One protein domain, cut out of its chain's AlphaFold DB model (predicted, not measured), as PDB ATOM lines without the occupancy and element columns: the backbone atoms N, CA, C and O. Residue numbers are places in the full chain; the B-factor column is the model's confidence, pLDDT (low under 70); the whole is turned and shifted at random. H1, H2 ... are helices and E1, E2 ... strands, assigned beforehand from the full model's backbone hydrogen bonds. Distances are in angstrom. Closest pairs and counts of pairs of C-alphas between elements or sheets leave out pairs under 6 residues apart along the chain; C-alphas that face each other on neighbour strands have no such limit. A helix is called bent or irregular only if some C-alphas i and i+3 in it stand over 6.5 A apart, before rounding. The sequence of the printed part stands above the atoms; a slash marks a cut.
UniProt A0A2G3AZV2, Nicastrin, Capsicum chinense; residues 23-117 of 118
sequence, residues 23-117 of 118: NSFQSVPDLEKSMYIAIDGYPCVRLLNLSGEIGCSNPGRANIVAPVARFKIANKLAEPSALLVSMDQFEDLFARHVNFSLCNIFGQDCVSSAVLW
ATOM      1  N   ASN A  23      39.926  63.646 -22.831       63.75
ATOM      2  CA  ASN A  23      39.124  62.959 -23.816       63.75
ATOM      3  C   ASN A  23      37.985  63.920 -24.133       63.75
ATOM      4  O   ASN A  23      37.048  64.090 -23.355       63.75
ATOM      5  N   SER A  24      38.128  64.647 -25.238       72.19
ATOM      6  CA  SER A  24      37.069  65.484 -25.766       72.19
ATOM      7  C   SER A  24      35.955  64.532 -26.173       72.19
ATOM      8  O   SER A  24      36.045  63.853 -27.195       72.19
ATOM      9  N   PHE A  25      34.937  64.418 -25.324       83.75
ATOM     10  CA  PHE A  25      33.759  63.625 -25.631       83.75
ATOM     11  C   PHE A  25      32.994  64.337 -26.742       83.75
ATOM     12  O   PHE A  25      32.420  65.406 -26.533       83.75
ATOM     13  N   GLN A  26      33.026  63.765 -27.943       87.50
ATOM     14  CA  GLN A  26      32.344  64.331 -29.107       87.50
ATOM     15  C   GLN A  26      30.857  63.962 -29.125       87.50
ATOM     16  O   GLN A  26      30.064  64.612 -29.808       87.50
ATOM     17  N   SER A  27      30.463  62.939 -28.363       90.06
ATOM     18  CA  SER A  27      29.093  62.443 -28.309       90.06
ATOM     19  C   SER A  27      28.775  61.722 -26.989       90.06
ATOM     20  O   SER A  27      29.669  61.323 -26.242       90.06
ATOM     21  N   VAL A  28      27.482  61.528 -26.704       93.44
ATOM     22  CA  VAL A  28      27.017  60.732 -25.550       93.44
ATOM     23  C   VAL A  28      27.526  59.277 -25.602       93.44
ATOM     24  O   VAL A  28      27.993  58.799 -24.571       93.44
ATOM     25  N   PRO A  29      27.535  58.585 -26.762       90.50
ATOM     26  CA  PRO A  29      28.160  57.265 -26.878       90.50
ATOM     27  C   PRO A  29      29.645  57.214 -26.494       90.50
ATOM     28  O   PRO A  29      30.102  56.205 -25.959       90.50
ATOM     29  N   ASP A  30      30.410  58.278 -26.753       91.44
ATOM     30  CA  ASP A  30      31.834  58.320 -26.383       91.44
ATOM     31  C   ASP A  30      32.012  58.453 -24.868       91.44
ATOM     32  O   ASP A  30      32.898  57.828 -24.283       91.44
ATOM     33  N   LEU A  31      31.124  59.212 -24.218       91.69
ATOM     34  CA  LEU A  31      31.073  59.300 -22.764       91.69
ATOM     35  C   LEU A  31      30.686  57.950 -22.142       91.69
ATOM     36  O   LEU A  31      31.356  57.498 -21.218       91.69
ATOM     37  N   GLU A  32      29.662  57.272 -22.669       91.25
ATOM     38  CA  GLU A  32      29.218  55.961 -22.175       91.25
ATOM     39  C   GLU A  32      30.352  54.928 -22.193       91.25
ATOM     40  O   GLU A  32      30.615  54.279 -21.180       91.25
ATOM     41  N   LYS A  33      31.100  54.848 -23.299       89.94
ATOM     42  CA  LYS A  33      32.265  53.956 -23.425       89.94
ATOM     43  C   LYS A  33      33.390  54.269 -22.440       89.94
ATOM     44  O   LYS A  33      34.172  53.381 -22.125       89.94
ATOM     45  N   SER A  34      33.499  55.516 -21.983       91.81
ATOM     46  CA  SER A  34      34.492  55.901 -20.975       91.81
ATOM     47  C   SER A  34      34.037  55.617 -19.540       91.81
ATOM     48  O   SER A  34      34.875  55.401 -18.670       91.81
ATOM     49  N   MET A  35      32.722  55.611 -19.287       91.81
ATOM     50  CA  MET A  35      32.154  55.399 -17.951       91.81
ATOM     51  C   MET A  35      31.988  53.920 -17.605       91.81
ATOM     52  O   MET A  35      32.055  53.558 -16.430       91.81
ATOM     53  N   TYR A  36      31.753  53.071 -18.605       90.44
ATOM     54  CA  TYR A  36      31.470  51.657 -18.400       90.44
ATOM     55  C   TYR A  36      32.541  50.772 -19.021       90.44
ATOM     56  O   TYR A  36      32.937  50.948 -20.171       90.44
ATOM     57  N   ILE A  37      32.947  49.757 -18.262       90.12
ATOM     58  CA  ILE A  37      33.738  48.640 -18.763       90.12
ATOM     59  C   ILE A  37      32.834  47.414 -18.886       90.12
ATOM     60  O   ILE A  37      32.110  47.065 -17.951       90.12
ATOM     61  N   ALA A  38      32.861  46.768 -20.051       88.38
ATOM     62  CA  ALA A  38      32.233  45.467 -20.229       88.38
ATOM     63  C   ALA A  38      33.137  44.395 -19.610       88.38
ATOM     64  O   ALA A  38      34.332  44.351 -19.899       88.38
ATOM     65  N   ILE A  39      32.563  43.556 -18.752       86.31
ATOM     66  CA  ILE A  39      33.255  42.418 -18.149       86.31
ATOM     67  C   ILE A  39      32.703  41.150 -18.787       86.31
ATOM     68  O   ILE A  39      31.495  40.911 -18.745       86.31
ATOM     69  N   ASP A  40      33.591  40.348 -19.365       88.31
ATOM     70  CA  ASP A  40      33.245  39.027 -19.873       88.31
ATOM     71  C   ASP A  40      33.070  38.046 -18.708       88.31
ATOM     72  O   ASP A  40      33.838  38.058 -17.745       88.31
ATOM     73  N   GLY A  41      32.065  37.177 -18.789       82.31
ATOM     74  CA  GLY A  41      31.791  36.203 -17.738       82.31
ATOM     75  C   GLY A  41      30.684  35.222 -18.103       82.31
ATOM     76  O   GLY A  41      30.024  35.345 -19.136       82.31
ATOM     77  N   TYR A  42      30.474  34.240 -17.228       85.00
ATOM     78  CA  TYR A  42      29.434  33.224 -17.381       85.00
ATOM     79  C   TYR A  42      28.276  33.518 -16.421       85.00
ATOM     80  O   TYR A  42      28.471  33.478 -15.204       85.00
ATOM     81  N   PRO A  43      27.066  33.825 -16.925       81.69
ATOM     82  CA  PRO A  43      25.953  34.184 -16.061       81.69
ATOM     83  C   PRO A  43      25.391  32.960 -15.332       81.69
ATOM     84  O   PRO A  43      25.225  31.887 -15.914       81.69
ATOM     85  N   CYS A  44      24.996  33.148 -14.072       82.75
ATOM     86  CA  CYS A  44      24.066  32.231 -13.422       82.75
ATOM     87  C   CYS A  44      22.668  32.450 -14.024       82.75
ATOM     88  O   CYS A  44      22.178  33.578 -14.053       82.75
ATOM     89  N   VAL A  45      22.030  31.383 -14.507       84.50
ATOM     90  CA  VAL A  45      20.730  31.446 -15.196       84.50
ATOM     91  C   VAL A  45      19.636  30.760 -14.389       84.50
ATOM     92  O   VAL A  45      19.897  29.785 -13.689       84.50
ATOM     93  N   ARG A  46      18.403  31.265 -14.481       84.12
ATOM     94  CA  ARG A  46      17.220  30.678 -13.843       84.12
ATOM     95  C   ARG A  46      16.670  29.567 -14.726       84.12
ATOM     96  O   ARG A  46      16.336  29.800 -15.885       84.12
ATOM     97  N   LEU A  47      16.547  28.376 -14.157       84.56
ATOM     98  CA  LEU A  47      15.940  27.211 -14.785       84.56
ATOM     99  C   LEU A  47      14.623  26.887 -14.081       84.56
ATOM    100  O   LEU A  47      14.509  26.990 -12.859       84.56
ATOM    101  N   LEU A  48      13.632  26.486 -14.873       89.19
ATOM    102  CA  LEU A  48      12.289  26.150 -14.410       89.19
ATOM    103  C   LEU A  48      12.048  24.652 -14.576       89.19
ATOM    104  O   LEU A  48      12.367  24.072 -15.615       89.19
ATOM    105  N   ASN A  49      11.453  24.039 -13.561       86.81
ATOM    106  CA  ASN A  49      10.988  22.660 -13.573       86.81
ATOM    107  C   ASN A  49       9.582  22.588 -12.946       86.81
ATOM    108  O   ASN A  49       9.147  23.507 -12.257       86.81
ATOM    109  N   LEU A  50       8.863  21.483 -13.151       91.81
ATOM    110  CA  LEU A  50       7.543  21.220 -12.564       91.81
ATOM    111  C   LEU A  50       7.548  21.306 -11.030       91.81
ATOM    112  O   LEU A  50       6.532  21.641 -10.429       91.81
ATOM    113  N   SER A  51       8.694  21.023 -10.407       89.00
ATOM    114  CA  SER A  51       8.883  21.088  -8.954       89.00
ATOM    115  C   SER A  51       9.296  22.469  -8.438       89.00
ATOM    116  O   SER A  51       9.453  22.628  -7.230       89.00
ATOM    117  N   GLY A  52       9.511  23.453  -9.316       86.69
ATOM    118  CA  GLY A  52       9.946  24.796  -8.939       86.69
ATOM    119  C   GLY A  52      11.147  25.293  -9.739       86.69
ATOM    120  O   GLY A  52      11.373  24.899 -10.881       86.69
ATOM    121  N   GLU A  53      11.911  26.196  -9.137       84.94
ATOM    122  CA  GLU A  53      12.911  27.004  -9.834       84.94
ATOM    123  C   GLU A  53      14.285  26.871  -9.188       84.94
ATOM    124  O   GLU A  53      14.399  26.761  -7.967       84.94
ATOM    125  N   ILE A  54      15.331  26.904 -10.012       81.44
ATOM    126  CA  ILE A  54      16.730  26.846  -9.578       81.44
ATOM    127  C   ILE A  54      17.557  27.897 -10.328       81.44
ATOM    128  O   ILE A  54      17.213  28.280 -11.445       81.44
ATOM    129  N   GLY A  55      18.671  28.343  -9.749       82.25
ATOM    130  CA  GLY A  55      19.595  29.283 -10.397       82.25
ATOM    131  C   GLY A  55      19.223  30.757 -10.209       82.25
ATOM    132  O   GLY A  55      18.629  31.085  -9.183       82.25
ATOM    133  N   CYS A  56      19.613  31.629 -11.161       81.50
ATOM    134  CA  CYS A  56      19.635  33.090 -10.971       81.50
ATOM    135  C   CYS A  56      18.948  34.003 -11.997       81.50
ATOM    136  O   CYS A  56      18.889  33.704 -13.183       81.50
ATOM    137  N   SER A  57      18.453  35.162 -11.541       79.25
ATOM    138  CA  SER A  57      17.776  36.194 -12.346       79.25
ATOM    139  C   SER A  57      17.981  37.612 -11.799       79.25
ATOM    140  O   SER A  57      17.770  37.857 -10.628       79.25
ATOM    141  N   ASN A  58      18.233  38.637 -12.608       76.81
ATOM    142  CA  ASN A  58      18.155  39.993 -12.040       76.81
ATOM    143  C   ASN A  58      16.731  40.281 -11.504       76.81
ATOM    144  O   ASN A  58      15.752  39.863 -12.134       76.81
ATOM    145  N   PRO A  59      16.589  40.931 -10.332       71.00
ATOM    146  CA  PRO A  59      15.292  41.344  -9.830       71.00
ATOM    147  C   PRO A  59      14.721  42.424 -10.759       71.00
ATOM    148  O   PRO A  59      15.353  43.443 -11.031       71.00
ATOM    149  N   GLY A  60      13.510  42.195 -11.268       67.31
ATOM    150  CA  GLY A  60      12.884  43.065 -12.267       67.31
ATOM    151  C   GLY A  60      13.449  42.884 -13.685       67.31
ATOM    152  O   GLY A  60      13.944  41.821 -14.045       67.31
ATOM    153  N   ARG A  61      13.319  43.920 -14.526       60.69
ATOM    154  CA  ARG A  61      13.866  43.970 -15.903       60.69
ATOM    155  C   ARG A  61      15.033  44.959 -16.049       60.69
ATOM    156  O   ARG A  61      15.360  45.351 -17.164       60.69
ATOM    157  N   ALA A  62      15.608  45.411 -14.935       68.88
ATOM    158  CA  ALA A  62      16.596  46.484 -14.905       68.88
ATOM    159  C   ALA A  62      18.009  45.971 -14.592       68.88
ATOM    160  O   ALA A  62      18.194  44.885 -14.039       68.88
ATOM    161  N   ASN A  63      19.005  46.792 -14.930       70.38
ATOM    162  CA  ASN A  63      20.387  46.588 -14.512       70.38
ATOM    163  C   ASN A  63      20.508  46.842 -13.003       70.38
ATOM    164  O   ASN A  63      19.982  47.838 -12.500       70.38
ATOM    165  N   ILE A  64      21.211  45.962 -12.288       74.81
ATOM    166  CA  ILE A  64      21.537  46.184 -10.877       74.81
ATOM    167  C   ILE A  64      22.767  47.088 -10.815       74.81
ATOM    168  O   ILE A  64      23.807  46.757 -11.380       74.81
ATOM    169  N   VAL A  65      22.655  48.209 -10.105       81.56
ATOM    170  CA  VAL A  65      23.780  49.100  -9.809       81.56
ATOM    171  C   VAL A  65      24.051  49.023  -8.316       81.56
ATOM    172  O   VAL A  65      23.191  49.378  -7.513       81.56
ATOM    173  N   ALA A  66      25.232  48.536  -7.948       83.75
ATOM    174  CA  ALA A  66      25.655  48.430  -6.559       83.75
ATOM    175  C   ALA A  66      27.180  48.603  -6.444       83.75
ATOM    176  O   ALA A  66      27.903  48.213  -7.368       83.75
ATOM    177  N   PRO A  67      27.694  49.149  -5.326       83.62
ATOM    178  CA  PRO A  67      29.129  49.202  -5.065       83.62
ATOM    179  C   PRO A  67      29.741  47.798  -5.034       83.62
ATOM    180  O   PRO A  67      29.182  46.897  -4.410       83.62
ATOM    181  N   VAL A  68      30.899  47.607  -5.672       84.81
ATOM    182  CA  VAL A  68      31.607  46.319  -5.644       84.81
ATOM    183  C   VAL A  68      32.460  46.224  -4.378       84.81
ATOM    184  O   VAL A  68      33.356  47.038  -4.158       84.81
ATOM    185  N   ALA A  69      32.217  45.207  -3.556       85.19
ATOM    186  CA  ALA A  69      32.964  44.918  -2.340       85.19
ATOM    187  C   ALA A  69      33.585  43.520  -2.416       85.19
ATOM    188  O   ALA A  69      32.920  42.542  -2.742       85.19
ATOM    189  N   ARG A  70      34.868  43.389  -2.068       86.38
ATOM    190  CA  ARG A  70      35.503  42.069  -1.978       86.38
ATOM    191  C   ARG A  70      34.961  41.318  -0.765       86.38
ATOM    192  O   ARG A  70      34.980  41.846   0.351       86.38
ATOM    193  N   PHE A  71      34.521  40.083  -0.975       83.94
ATOM    194  CA  PHE A  71      34.089  39.212   0.103       83.94
ATOM    195  C   PHE A  71      35.245  38.944   1.064       83.94
ATOM    196  O   PHE A  71      36.382  38.682   0.674       83.94
ATOM    197  N   LYS A  72      34.936  39.051   2.351       81.69
ATOM    198  CA  LYS A  72      35.743  38.522   3.440       81.69
ATOM    199  C   LYS A  72      34.762  37.992   4.454       81.69
ATOM    200  O   LYS A  72      33.770  38.656   4.749       81.69
ATOM    201  N   ILE A  73      35.092  36.857   5.045       71.00
ATOM    202  CA  ILE A  73      34.280  36.222   6.078       71.00
ATOM    203  C   ILE A  73      33.927  37.258   7.164       71.00
ATOM    204  O   ILE A  73      32.764  37.461   7.461       71.00
ATOM    205  N   ALA A  74      34.867  38.046   7.681       69.81
ATOM    206  CA  ALA A  74      34.560  39.027   8.731       69.81
ATOM    207  C   ALA A  74      33.704  40.249   8.306       69.81
ATOM    208  O   ALA A  74      33.324  41.034   9.177       69.81
ATOM    209  N   ASN A  75      33.393  40.445   7.019       69.19
ATOM    210  CA  ASN A  75      32.681  41.643   6.572       69.19
ATOM    211  C   ASN A  75      31.218  41.628   7.037       69.19
ATOM    212  O   ASN A  75      30.475  40.678   6.790       69.19
ATOM    213  N   LYS A  76      30.790  42.728   7.664       65.88
ATOM    214  CA  LYS A  76      29.374  43.083   7.780       65.88
ATOM    215  C   LYS A  76      29.041  44.039   6.642       65.88
ATOM    216  O   LYS A  76      29.628  45.114   6.554       65.88
ATOM    217  N   LEU A  77      28.122  43.634   5.776       66.06
ATOM    218  CA  LEU A  77      27.577  44.500   4.735       66.06
ATOM    219  C   LEU A  77      26.533  45.399   5.393       66.06
ATOM    220  O   LEU A  77      25.498  44.916   5.844       66.06
ATOM    221  N   ALA A  78      26.852  46.685   5.524       67.00
ATOM    222  CA  ALA A  78      25.923  47.678   6.060       67.00
ATOM    223  C   ALA A  78      24.899  48.137   5.005       67.00
ATOM    224  O   ALA A  78      23.831  48.622   5.363       67.00
ATOM    225  N   GLU A  79      25.222  47.959   3.720       72.25
ATOM    226  CA  GLU A  79      24.450  48.436   2.573       72.25
ATOM    227  C   GLU A  79      24.404  47.370   1.459       72.25
ATOM    228  O   GLU A  79      25.247  46.463   1.448       72.25
ATOM    229  N   PRO A  80      23.434  47.454   0.528       73.81
ATOM    230  CA  PRO A  80      23.397  46.613  -0.667       73.81
ATOM    231  C   PRO A  80      24.650  46.781  -1.539       73.81
ATOM    232  O   PRO A  80      24.927  47.882  -2.012       73.81
ATOM    233  N   SER A  81      25.377  45.688  -1.788       79.81
ATOM    234  CA  SER A  81      26.656  45.718  -2.514       79.81
ATOM    235  C   SER A  81      26.838  44.503  -3.414       79.81
ATOM    236  O   SER A  81      26.458  43.392  -3.058       79.81
ATOM    237  N   ALA A  82      27.512  44.678  -4.548       82.88
ATOM    238  CA  ALA A  82      27.954  43.560  -5.366       82.88
ATOM    239  C   ALA A  82      29.195  42.895  -4.745       82.88
ATOM    240  O   ALA A  82      30.221  43.546  -4.555       82.88
ATOM    241  N   LEU A  83      29.129  41.610  -4.407       85.25
ATOM    242  CA  LEU A  83      30.242  40.893  -3.792       85.25
ATOM    243  C   LEU A  83      31.147  40.263  -4.847       85.25
ATOM    244  O   LEU A  83      30.698  39.433  -5.633       85.25
ATOM    245  N   LEU A  84      32.433  40.603  -4.797       86.69
ATOM    246  CA  LEU A  84      33.483  39.902  -5.530       86.69
ATOM    247  C   LEU A  84      34.072  38.807  -4.638       86.69
ATOM    248  O   LEU A  84      34.694  39.106  -3.613       86.69
ATOM    249  N   VAL A  85      33.879  37.552  -5.026       84.69
ATOM    250  CA  VAL A  85      34.215  36.367  -4.224       84.69
ATOM    251  C   VAL A  85      35.256  35.552  -4.981       84.69
ATOM    252  O   VAL A  85      35.122  35.346  -6.183       84.69
ATOM    253  N   SER A  86      36.310  35.108  -4.298       87.06
ATOM    254  CA  SER A  86      37.268  34.179  -4.898       87.06
ATOM    255  C   SER A  86      36.727  32.750  -4.857       87.06
ATOM    256  O   SER A  86      35.976  32.390  -3.951       87.06
ATOM    257  N   MET A  87      37.112  31.923  -5.831       83.19
ATOM    258  CA  MET A  87      36.607  30.549  -5.959       83.19
ATOM    259  C   MET A  87      36.819  29.700  -4.695       83.19
ATOM    260  O   MET A  87      35.960  28.898  -4.349       83.19
ATOM    261  N   ASP A  88      37.932  29.896  -3.983       88.25
ATOM    262  CA  ASP A  88      38.250  29.197  -2.732       88.25
ATOM    263  C   ASP A  88      37.317  29.577  -1.571       88.25
ATOM    264  O   ASP A  88      37.109  28.777  -0.667       88.25
ATOM    265  N   GLN A  89      36.721  30.771  -1.620       83.12
ATOM    266  CA  GLN A  89      35.813  31.294  -0.595       83.12
ATOM    267  C   GLN A  89      34.339  31.153  -0.985       83.12
ATOM    268  O   GLN A  89      33.458  31.630  -0.267       83.12
ATOM    269  N   PHE A  90      34.050  30.530  -2.127       81.06
ATOM    270  CA  PHE A  90      32.684  30.408  -2.615       81.06
ATOM    271  C   PHE A  90      31.829  29.533  -1.696       81.06
ATOM    272  O   PHE A  90      30.724  29.921  -1.328       81.06
ATOM    273  N   GLU A  91      32.368  28.403  -1.238       82.06
ATOM    274  CA  GLU A  91      31.693  27.538  -0.262       82.06
ATOM    275  C   GLU A  91      31.467  28.261   1.074       82.06
ATOM    276  O   GLU A  91      30.386  28.174   1.657       82.06
ATOM    277  N   ASP A  92      32.440  29.061   1.524       81.69
ATOM    278  CA  ASP A  92      32.320  29.867   2.745       81.69
ATOM    279  C   ASP A  92      31.201  30.916   2.641       81.69
ATOM    280  O   ASP A  92      30.533  31.233   3.637       81.69
ATOM    281  N   LEU A  93      30.974  31.454   1.437       77.56
ATOM    282  CA  LEU A  93      29.854  32.346   1.160       77.56
ATOM    283  C   LEU A  93      28.524  31.611   1.350       77.56
ATOM    284  O   LEU A  93      27.679  32.136   2.079       77.56
ATOM    285  N   PHE A  94      28.329  30.417   0.772       72.88
ATOM    286  CA  PHE A  94      27.092  29.659   1.021       72.88
ATOM    287  C   PHE A  94      26.962  29.312   2.481       72.88
ATOM    288  O   PHE A  94      25.913  29.594   3.042       72.88
ATOM    289  N   ALA A  95      28.017  28.790   3.114       70.94
ATOM    290  CA  ALA A  95      28.017  28.362   4.511       70.94
ATOM    291  C   ALA A  95      27.473  29.444   5.462       70.94
ATOM    292  O   ALA A  95      26.679  29.141   6.354       70.94
ATOM    293  N   ARG A  96      27.822  30.721   5.242       66.31
ATOM    294  CA  ARG A  96      27.244  31.851   5.996       66.31
ATOM    295  C   ARG A  96      25.758  32.075   5.751       66.31
ATOM    296  O   ARG A  96      25.055  32.508   6.659       66.31
ATOM    297  N   HIS A  97      25.303  31.806   4.539       61.38
ATOM    298  CA  HIS A  97      23.931  32.013   4.108       61.38
ATOM    299  C   HIS A  97      23.048  30.763   4.269       61.38
ATOM    300  O   HIS A  97      21.858  30.887   4.036       61.38
ATOM    301  N   VAL A  98      23.558  29.590   4.696       43.50
ATOM    302  CA  VAL A  98      22.729  28.370   4.891       43.50
ATOM    303  C   VAL A  98      22.001  28.338   6.249       43.50
ATOM    304  O   VAL A  98      21.080  27.549   6.427       43.50
ATOM    305  N   ASN A  99      22.362  29.190   7.220       33.81
ATOM    306  CA  ASN A  99      21.689  29.233   8.536       33.81
ATOM    307  C   ASN A  99      20.544  30.264   8.624       33.81
ATOM    308  O   ASN A  99      19.827  30.336   9.619       33.81
ATOM    309  N   PHE A 100      20.359  31.050   7.568       32.00
ATOM    310  CA  PHE A 100      19.105  31.715   7.255       32.00
ATOM    311  C   PHE A 100      18.579  30.935   6.058       32.00
ATOM    312  O   PHE A 100      19.335  30.684   5.127       32.00
ATOM    313  N   SER A 101      17.326  30.494   6.066       31.16
ATOM    314  CA  SER A 101      16.676  29.990   4.857       31.16
ATOM    315  C   SER A 101      17.084  30.860   3.665       31.16
ATOM    316  O   SER A 101      17.200  32.073   3.841       31.16
ATOM    317  N   LEU A 102      17.298  30.253   2.497       37.72
ATOM    318  CA  LEU A 102      17.430  30.885   1.177       37.72
ATOM    319  C   LEU A 102      16.213  31.786   0.863       37.72
ATOM    320  O   LEU A 102      15.493  31.582  -0.108       37.72
ATOM    321  N   CYS A 103      15.925  32.764   1.711       37.53
ATOM    322  CA  CYS A 103      15.027  33.854   1.447       37.53
ATOM    323  C   CYS A 103      15.691  34.615   0.305       37.53
ATOM    324  O   CYS A 103      16.777  35.172   0.452       37.53
ATOM    325  N   ASN A 104      15.021  34.654  -0.836       35.88
ATOM    326  CA  ASN A 104      15.151  35.784  -1.738       35.88
ATOM    327  C   ASN A 104      16.506  35.926  -2.447       35.88
ATOM    328  O   ASN A 104      16.940  37.054  -2.679       35.88
ATOM    329  N   ILE A 105      17.135  34.830  -2.898       39.09
ATOM    330  CA  ILE A 105      18.101  35.000  -3.998       39.09
ATOM    331  C   ILE A 105      17.360  35.621  -5.213       39.09
ATOM    332  O   ILE A 105      17.951  36.439  -5.904       39.09
ATOM    333  N   PHE A 106      16.036  35.394  -5.381       40.06
ATOM    334  CA  PHE A 106      15.212  35.993  -6.458       40.06
ATOM    335  C   PHE A 106      13.797  36.454  -6.089       40.06
ATOM    336  O   PHE A 106      12.857  36.218  -6.847       40.06
ATOM    337  N   GLY A 107      13.613  37.167  -4.979       39.50
ATOM    338  CA  GLY A 107      12.340  37.868  -4.783       39.50
ATOM    339  C   GLY A 107      11.989  38.177  -3.344       39.50
ATOM    340  O   GLY A 107      11.863  37.268  -2.542       39.50
ATOM    341  N   GLN A 108      11.770  39.474  -3.113       35.81
ATOM    342  CA  GLN A 108      11.143  40.130  -1.962       35.81
ATOM    343  C   GLN A 108      11.940  40.138  -0.651       35.81
ATOM    344  O   GLN A 108      11.775  39.307   0.229       35.81
ATOM    345  N   ASP A 109      12.748  41.200  -0.548       35.94
ATOM    346  CA  ASP A 109      13.321  41.788   0.672       35.94
ATOM    347  C   ASP A 109      14.665  41.224   1.154       35.94
ATOM    348  O   ASP A 109      14.912  41.095   2.351       35.94
ATOM    349  N   CYS A 110      15.588  40.947   0.225       39.03
ATOM    350  CA  CYS A 110      17.010  40.807   0.556       39.03
ATOM    351  C   CYS A 110      17.787  42.073   0.188       39.03
ATOM    352  O   CYS A 110      17.619  42.632  -0.895       39.03
ATOM    353  N   VAL A 111      18.652  42.513   1.105       38.03
ATOM    354  CA  VAL A 111      19.641  43.579   0.905       38.03
ATOM    355  C   VAL A 111      20.428  43.254  -0.367       38.03
ATOM    356  O   VAL A 111      21.226  42.319  -0.384       38.03
ATOM    357  N   SER A 112      20.111  43.971  -1.446       38.94
ATOM    358  CA  SER A 112      20.437  43.662  -2.843       38.94
ATOM    359  C   SER A 112      21.935  43.422  -3.065       38.94
ATOM    360  O   SER A 112      22.672  44.351  -3.390       38.94
ATOM    361  N   SER A 113      22.391  42.181  -2.879       41.09
ATOM    362  CA  SER A 113      23.789  41.801  -3.066       41.09
ATOM    363  C   SER A 113      23.927  40.898  -4.285       41.09
ATOM    364  O   SER A 113      23.526  39.739  -4.260       41.09
ATOM    365  N   ALA A 114      24.459  41.446  -5.377       50.59
ATOM    366  CA  ALA A 114      24.762  40.697  -6.594       50.59
ATOM    367  C   ALA A 114      26.143  40.040  -6.449       50.59
ATOM    368  O   ALA A 114      27.103  40.716  -6.099       50.59
ATOM    369  N   VAL A 115      26.282  38.740  -6.701       50.94
ATOM    370  CA  VAL A 115      27.606  38.093  -6.680       50.94
ATOM    371  C   VAL A 115      28.221  38.216  -8.068       50.94
ATOM    372  O   VAL A 115      27.666  37.700  -9.037       50.94
ATOM    373  N   LEU A 116      29.345  38.928  -8.162       44.56
ATOM    374  CA  LEU A 116      30.117  39.052  -9.393       44.56
ATOM    375  C   LEU A 116      31.227  37.998  -9.389       44.56
ATOM    376  O   LEU A 116      32.060  37.966  -8.481       44.56
ATOM    377  N   TRP A 117      31.229  37.164 -10.421       35.88
ATOM    378  CA  TRP A 117      32.276  36.192 -10.702       35.88
ATOM    379  C   TRP A 117      33.181  36.738 -11.799       35.88
ATOM    380  O   TRP A 117      32.680  37.080 -12.870       35.88
TER     381      TRP A 117
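Overview. This is residues 23 to 117 of the 118 residues of the protein "Nicastrin" of Capsicum chinense (UniProt A0A2G3AZV2). This model has little regular structure: a loop-rich body holds the small parallel strand pair E3 and E4 near its middle, hairpin E1 and E2 lies at one end, and H1 lies far out at the other. The printed part has 95 residues, 31 in named elements, in the order H1 E1 E2 E3 E4 H2, class mixed. It is loose, with a radius of gyration of the C-alphas of 16.5 A and spans of 52 by 37 by 25 A.

Arrangement. E3, residues 68 to 70, and E4, residues 82 to 84, are parallel at 36 degrees; N 69 and O 82 are 2.8 A apart, within hydrogen-bond range. Residues 83 to 84 of E4 also pair, parallel, with residues 115 to 116. A tight link joins E4 to H2, residues 87 to 97, which is irregular: C-alphas 88 and 91 are 7.2 A apart. E1, residues 47 to 49, and E2, residues 52 to 54, form an antiparallel hairpin, with N 47 and O 54 2.8 A apart. H1, residues 28 to 35, is apart from E2, E3, E4 and H2. In H1 every O i to N i+4 pair is within hydrogen-bond range, in H2 5 of 7.

Along the chain. H1 begins at C-alpha 28 (27.017, 60.732, -25.550) and measures 10.6 A. H2 measures 16.3 A and ends at C-alpha 97 (23.931, 32.013, 4.108).

Size, cuts and confidence. The farthest C-alphas, Ser 24 and Ser 51, are 55.2 A apart. The printed part has no cut; links H1 to E1, E2 to E3 and E3 to E4 are long. Confidence is under 70 at residues 23, 60 to 62, 74 to 78 and 96 to 117.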